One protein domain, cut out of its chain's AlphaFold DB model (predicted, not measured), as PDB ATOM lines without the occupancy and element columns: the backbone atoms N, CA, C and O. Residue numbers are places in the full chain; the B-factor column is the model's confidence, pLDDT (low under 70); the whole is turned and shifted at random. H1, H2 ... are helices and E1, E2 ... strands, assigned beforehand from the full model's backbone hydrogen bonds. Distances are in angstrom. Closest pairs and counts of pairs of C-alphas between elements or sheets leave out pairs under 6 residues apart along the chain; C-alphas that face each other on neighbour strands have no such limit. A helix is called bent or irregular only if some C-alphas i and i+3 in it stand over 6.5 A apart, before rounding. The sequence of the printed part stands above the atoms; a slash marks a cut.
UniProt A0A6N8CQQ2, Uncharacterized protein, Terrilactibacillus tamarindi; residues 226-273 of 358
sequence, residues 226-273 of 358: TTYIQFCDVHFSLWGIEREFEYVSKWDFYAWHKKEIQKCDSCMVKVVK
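What this domain is: This is residues 226 to 273 of the 358 residues of an uncharacterized protein of Terrilactibacillus tamarindi (UniProt A0A6N8CQQ2). A two-stranded antiparallel ribbon, E1 and E2, makes one end of an elongated body, and the long helix H1 runs away to the other end, so that E1 and H1 form a wide V. The short helix H2 sits in the opening of this V, across H1 and near E1, and the chain then goes through the small helix H3 back to the ribbon. The printed part has 48 residues with three named helices and two named strands, in the order E1, H1, H2, H3, E2; the sheet's order is E1 - E2, antiparallel, and the class is mixed, helices and strands. The whole is compact by its radius of gyration of the C-alphas, 10.4 A, yet elongated in outline, with spans of 33 by 18 by 15 A.

Where its parts are: Strand E1 is residues 226 to 230, 11.2 A long, and begins at C-alpha 226 at (200.953, 207.934, 288.879). Helix H1 is residues 233 to 245, 19.7 A long, and ends at C-alpha 245 at (195.824, 209.465, 313.753). H1 is neither bent nor irregular, but only just: C-alphas 242 and 245 are 6.2 A apart. Helix H2 is residues 250 to 256, 10.2 A long, and helix H3 is residues 258 to 261, 5.3 A long. Strand E2 is residues 268 to 272, 13.4 A long, and ends at C-alpha 272 at (201.989, 207.961, 282.593).

How they stand to each other: E1 and E2 are antiparallel neighbours, with 175 degrees between their directions. N 230 and O 268 are 2.8 A apart and N 227 and O 270 are 2.9 A apart, both within hydrogen-bond range. The closest C-alphas of E1 and H2, those of Ile 229 and Trp 251, are 7.9 A apart. H1 and H2 are close but not clearly touching, with the C-alphas of Trp 239 and Phe 253 closest at 6.6 A, and their lines are about perpendicular at 88 degrees. H2 and H3 are close but not clearly touching; their closest C-alphas, Tyr 254 and Ile 261, are 7.2 A apart. H1 and H3 are also close but not clearly touching, at 7.6 A between the C-alphas of His 235 and Ile 261. E1 and H3 are apart, as are H1 and E2, and H2 and E2. In H2 every O i to N i+4 pair is within hydrogen-bond range, in H1 7 of 9 are, and H3 is too short for such a pair.

The domain as a whole: The two C-alphas farthest apart, those of Phe 245 and Lys 273, are 33.6 A apart. The C-alphas of Thr 226 and Lys 273, the first and last printed, are 8.8 A apart. The printed part has no cut. The links from E1 to H1, H1 to H2 and H2 to H3 are tight, and the link from H3 to E2, with 6 residues, is short. The mean pLDDT of the printed part is 91.6, and no printed residue is under 70.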
ATOM      1  N   THR A 226     200.138 206.945 288.177       89.81
ATOM      2  CA  THR A 226     200.953 207.934 288.879       89.81
ATOM      3  C   THR A 226     202.291 207.296 289.250       89.81
ATOM      4  O   THR A 226     202.334 206.276 289.934       89.81
ATOM      5  N   THR A 227     203.395 207.850 288.753       88.56
ATOM      6  CA  THR A 227     204.751 207.312 288.968       88.56
ATOM      7  C   THR A 227     205.560 208.137 289.953       88.56
ATOM      8  O   THR A 227     206.501 207.620 290.551       88.56
ATOM      9  N   TYR A 228     205.188 209.401 290.139       92.38
ATOM     10  CA  TYR A 228     205.863 210.311 291.046       92.38
ATOM     11  C   TYR A 228     204.867 211.276 291.672       92.38
ATOM     12  O   TYR A 228     203.989 211.794 290.982       92.38
ATOM     13  N   ILE A 229     205.040 211.513 292.968       93.69
ATOM     14  CA  ILE A 229     204.260 212.461 293.754       93.69
ATOM     15  C   ILE A 229     205.244 213.221 294.636       93.69
ATOM     16  O   ILE A 229     205.975 212.610 295.420       93.69
ATOM     17  N   GLN A 230     205.220 214.542 294.562       94.75
ATOM     18  CA  GLN A 230     205.885 215.452 295.480       94.75
ATOM     19  C   GLN A 230     204.898 216.556 295.845       94.75
ATOM     20  O   GLN A 230     204.413 217.278 294.979       94.75
ATOM     21  N   PHE A 231     204.577 216.634 297.132       96.19
ATOM     22  CA  PHE A 231     203.709 217.667 297.673       96.19
ATOM     23  C   PHE A 231     204.508 218.952 297.878       96.19
ATOM     24  O   PHE A 231     205.705 218.886 298.162       96.19
ATOM     25  N   CYS A 232     203.841 220.094 297.746       95.62
ATOM     26  CA  CYS A 232     204.337 221.343 298.311       95.62
ATOM     27  C   CYS A 232     204.242 221.302 299.843       95.62
ATOM     28  O   CYS A 232     203.584 220.421 300.401       95.62
ATOM     29  N   ASP A 233     204.844 222.279 300.517       96.31
ATOM     30  CA  ASP A 233     204.905 222.319 301.982       96.31
ATOM     31  C   ASP A 233     203.518 222.274 302.639       96.31
ATOM     32  O   ASP A 233     203.329 221.591 303.647       96.31
ATOM     33  N   VAL A 234     202.519 222.915 302.021       95.81
ATOM     34  CA  VAL A 234     201.126 222.921 302.498       95.81
ATOM     35  C   VAL A 234     200.528 221.512 302.472       95.81
ATOM     36  O   VAL A 234     200.097 220.999 303.501       95.81
ATOM     37  N   HIS A 235     200.547 220.847 301.315       95.56
ATOM     38  CA  HIS A 235     199.981 219.501 301.178       95.56
ATOM     39  C   HIS A 235     200.819 218.435 301.898       95.56
ATOM     40  O   HIS A 235     200.284 217.415 302.322       95.56
ATOM     41  N   PHE A 236     202.126 218.657 302.063       95.12
ATOM     42  CA  PHE A 236     202.976 217.789 302.872       95.12
ATOM     43  C   PHE A 236     202.614 217.882 304.356       95.12
ATOM     44  O   PHE A 236     202.517 216.851 305.018       95.12
ATOM     45  N   SER A 237     202.375 219.095 304.857       93.62
ATOM     46  CA  SER A 237     201.941 219.324 306.237       93.62
ATOM     47  C   SER A 237     200.553 218.736 306.485       93.62
ATOM     48  O   SER A 237     200.355 218.064 307.492       93.62
ATOM     49  N   LEU A 238     199.625 218.895 305.531       93.62
ATOM     50  CA  LEU A 238     198.295 218.284 305.599       93.62
ATOM     51  C   LEU A 238     198.373 216.750 305.656       93.62
ATOM     52  O   LEU A 238     197.793 216.137 306.547       93.62
ATOM     53  N   TRP A 239     199.183 216.137 304.785       93.94
ATOM     54  CA  TRP A 239     199.458 214.699 304.860       93.94
ATOM     55  C   TRP A 239     200.076 214.297 306.208       93.94
ATOM     56  O   TRP A 239     199.763 213.229 306.728       93.94
ATOM     57  N   GLY A 240     200.949 215.141 306.769       90.94
ATOM     58  CA  GLY A 240     201.573 214.961 308.079       90.94
ATOM     59  C   GLY A 240     200.574 214.910 309.239       90.94
ATOM     60  O   GLY A 240     200.741 214.075 310.123       90.94
ATOM     61  N   ILE A 241     199.536 215.745 309.195       90.69
ATOM     62  CA  ILE A 241     198.461 215.783 310.198       90.69
ATOM     63  C   ILE A 241     197.578 214.534 310.089       90.69
ATOM     64  O   ILE A 241     197.311 213.864 311.082       90.69
ATOM     65  N   GLU A 242     197.150 214.168 308.880       87.69
ATOM     66  CA  GLU A 242     196.232 213.034 308.699       87.69
ATOM     67  C   GLU A 242     196.865 211.690 309.057       87.69
ATOM     68  O   GLU A 242     196.210 210.815 309.624       87.69
ATOM     69  N   ARG A 243     198.164 211.532 308.782       88.88
ATOM     70  CA  ARG A 243     198.883 210.292 309.094       88.88
ATOM     71  C   ARG A 243     199.180 210.089 310.585       88.88
ATOM     72  O   ARG A 243     199.745 209.051 310.936       88.88
ATOM     73  N   GLU A 244     198.936 211.100 311.419       84.81
ATOM     74  CA  GLU A 244     199.212 211.067 312.859       84.81
ATOM     75  C   GLU A 244     198.184 210.207 313.605       84.81
ATOM     76  O   GLU A 244     198.538 209.511 314.556       84.81
ATOM     77  N   PHE A 245     196.935 210.190 313.127       75.88
ATOM     78  CA  PHE A 245     195.824 209.465 313.753       75.88
ATOM     79  C   PHE A 245     195.656 208.043 313.210       75.88
ATOM     80  O   PHE A 245     195.488 207.100 313.980       75.88
ATOM     81  N   GLU A 246     195.764 207.870 311.893       79.62
ATOM     82  CA  GLU A 246     195.805 206.566 311.232       79.62
ATOM     83  C   GLU A 246     196.915 206.576 310.187       79.62
ATOM     84  O   GLU A 246     197.164 207.586 309.536       79.62
ATOM     85  N   TYR A 247     197.623 205.460 310.006       85.38
ATOM     86  CA  TYR A 247     198.684 205.419 309.004       85.38
ATOM     87  C   TYR A 247     198.094 205.571 307.593       85.38
ATOM     88  O   TYR A 247     197.552 204.619 307.033       85.38
ATOM     89  N   VAL A 248     198.272 206.752 306.997       89.19
ATOM     90  CA  VAL A 248     197.909 207.047 305.607       89.19
ATOM     91  C   VAL A 248     199.173 207.125 304.761       89.19
ATOM     92  O   VAL A 248     200.065 207.953 304.993       89.19
ATOM     93  N   SER A 249     199.278 206.265 303.746       91.88
ATOM     94  CA  SER A 249     200.411 206.335 302.829       91.88
ATOM     95  C   SER A 249     200.320 207.585 301.947       91.88
ATOM     96  O   SER A 249     199.241 208.099 301.656       91.88
ATOM     97  N   LYS A 250     201.466 208.054 301.442       91.00
ATOM     98  CA  LYS A 250     201.524 209.187 300.501       91.00
ATOM     99  C   LYS A 250     200.625 208.984 299.268       91.00
ATOM    100  O   LYS A 250     200.136 209.949 298.687       91.00
ATOM    101  N   TRP A 251     200.450 207.732 298.846       91.31
ATOM    102  CA  TRP A 251     199.651 207.369 297.677       91.31
ATOM    103  C   TRP A 251     198.155 207.416 297.970       91.31
ATOM    104  O   TRP A 251     197.406 207.907 297.128       91.31
ATOM    105  N   ASP A 252     197.744 206.962 299.154       91.25
ATOM    106  CA  ASP A 252     196.342 206.979 299.581       91.25
ATOM    107  C   ASP A 252     195.873 208.418 299.797       91.25
ATOM    108  O   ASP A 252     194.864 208.824 299.226       91.25
ATOM    109  N   PHE A 253     196.694 209.231 300.473       93.94
ATOM    110  CA  PHE A 253     196.447 210.665 300.619       93.94
ATOM    111  C   PHE A 253     196.281 211.350 299.255       93.94
ATOM    112  O   PHE A 253     195.311 212.065 299.011       93.94
ATOM    113  N   TYR A 254     197.185 211.082 298.304       93.31
ATOM    114  CA  TYR A 254     197.036 211.617 296.950       93.31
ATOM    115  C   TYR A 254     195.760 211.127 296.254       93.31
ATOM    116  O   TYR A 254     195.150 211.890 295.507       93.31
ATOM    117  N   ALA A 255     195.354 209.873 296.456       90.38
ATOM    118  CA  ALA A 255     194.138 209.337 295.853       90.38
ATOM    119  C   ALA A 255     192.883 210.056 296.374       90.38
ATOM    120  O   ALA A 255     191.997 210.365 295.573       90.38
ATOM    121  N   TRP A 256     192.837 210.374 297.670       93.19
ATOM    122  CA  TRP A 256     191.736 211.106 298.302       93.19
ATOM    123  C   TRP A 256     191.704 212.583 297.888       93.19
ATOM    124  O   TRP A 256     190.659 213.084 297.474       93.19
ATOM    125  N   HIS A 257     192.863 213.245 297.856       93.44
ATOM    126  CA  HIS A 257     192.997 214.676 297.537       93.44
ATOM    127  C   HIS A 257     193.371 214.950 296.074       93.44
ATOM    128  O   HIS A 257     193.871 216.021 295.719       93.44
ATOM    129  N   LYS A 258     193.129 213.985 295.178       90.94
ATOM    130  CA  LYS A 258     193.631 214.012 293.796       90.94
ATOM    131  C   LYS A 258     193.274 215.296 293.053       90.94
ATOM    132  O   LYS A 258     194.126 215.862 292.372       90.94
ATOM    133  N   LYS A 259     192.021 215.748 293.166       91.88
ATOM    134  CA  LYS A 259     191.513 216.935 292.451       91.88
ATOM    135  C   LYS A 259     192.183 218.229 292.916       91.88
ATOM    136  O   LYS A 259     192.403 219.107 292.090       91.88
ATOM    137  N   GLU A 260     192.481 218.344 294.205       93.75
ATOM    138  CA  GLU A 260     193.109 219.527 294.807       93.75
ATOM    139  C   GLU A 260     194.594 219.569 294.456       93.75
ATOM    140  O   GLU A 260     195.082 220.547 293.896       93.75
ATOM    141  N   ILE A 261     195.288 218.446 294.657       92.94
ATOM    142  CA  ILE A 261     196.722 218.331 294.386       92.94
ATOM    143  C   ILE A 261     197.023 218.495 292.889       92.94
ATOM    144  O   ILE A 261     198.030 219.099 292.537       92.94
ATOM    145  N   GLN A 262     196.157 218.006 291.992       88.69
ATOM    146  CA  GLN A 262     196.328 218.197 290.542       88.69
ATOM    147  C   GLN A 262     196.116 219.643 290.070       88.69
ATOM    148  O   GLN A 262     196.570 219.971 288.979       88.69
ATOM    149  N   LYS A 263     195.430 220.485 290.853       93.75
ATOM    150  CA  LYS A 263     195.254 221.920 290.571       93.75
ATOM    151  C   LYS A 263     196.328 222.792 291.228       93.75
ATOM    152  O   LYS A 263     196.347 223.994 291.003       93.75
ATOM    153  N   CYS A 264     197.171 222.213 292.079       93.50
ATOM    154  CA  CYS A 264     198.203 222.944 292.794       93.50
ATOM    155  C   CYS A 264     199.474 223.039 291.946       93.50
ATOM    156  O   CYS A 264     200.176 222.043 291.779       93.50
ATOM    157  N   ASP A 265     199.814 224.247 291.498       93.88
ATOM    158  CA  ASP A 265     201.006 224.499 290.672       93.88
ATOM    159  C   ASP A 265     202.328 224.219 291.409       93.88
ATOM    160  O   ASP A 265     203.366 223.990 290.790       93.88
ATOM    161  N   SER A 266     202.303 224.208 292.746       95.31
ATOM    162  CA  SER A 266     203.471 223.904 293.581       95.31
ATOM    163  C   SER A 266     203.659 222.408 293.853       95.31
ATOM    164  O   SER A 266     204.700 222.007 294.374       95.31
ATOM    165  N   CYS A 267     202.667 221.567 293.547       94.50
ATOM    166  CA  CYS A 267     202.800 220.117 293.662       94.50
ATOM    167  C   CYS A 267     203.301 219.523 292.345       94.50
ATOM    168  O   CYS A 267     202.860 219.899 291.264       94.50
ATOM    169  N   MET A 268     204.174 218.520 292.424       93.88
ATOM    170  CA  MET A 268     204.653 217.803 291.245       93.88
ATOM    171  C   MET A 268     204.099 216.383 291.225       93.88
ATOM    172  O   MET A 268     204.455 215.539 292.047       93.88
ATOM    173  N   VAL A 269     203.265 216.097 290.226       92.00
ATOM    174  CA  VAL A 269     202.714 214.761 289.988       92.00
ATOM    175  C   VAL A 269     203.055 214.325 288.569       92.00
ATOM    176  O   VAL A 269     202.702 215.001 287.607       92.00
ATOM    177  N   LYS A 270     203.720 213.174 288.422       92.12
ATOM    178  CA  LYS A 270     203.968 212.570 287.103       92.12
ATOM    179  C   LYS A 270     203.003 211.421 286.880       92.12
ATOM    180  O   LYS A 270     202.949 210.480 287.673       92.12
ATOM    181  N   VAL A 271     202.264 211.501 285.778       89.88
ATOM    182  CA  VAL A 271     201.297 210.489 285.354       89.88
ATOM    183  C   VAL A 271     201.708 209.958 283.991       89.88
ATOM    184  O   VAL A 271     201.898 210.725 283.052       89.88
ATOM    185  N   VAL A 272     201.825 208.639 283.878       89.06
ATOM    186  CA  VAL A 272     201.989 207.961 282.593       89.06
ATOM    187  C   VAL A 272     200.606 207.559 282.100       89.06
ATOM    188  O   VAL A 272     199.933 206.740 282.733       89.06
ATOM    189  N   LYS A 273     200.178 208.170 280.991       90.94
ATOM    190  CA  LYS A 273     198.885 207.897 280.360       90.94
ATOM    191  C   LYS A 273     198.828 206.481 279.799       90.94
ATOM    192  O   LYS A 273     199.813 206.010 279.237       90.94
TER     193      LYS A 273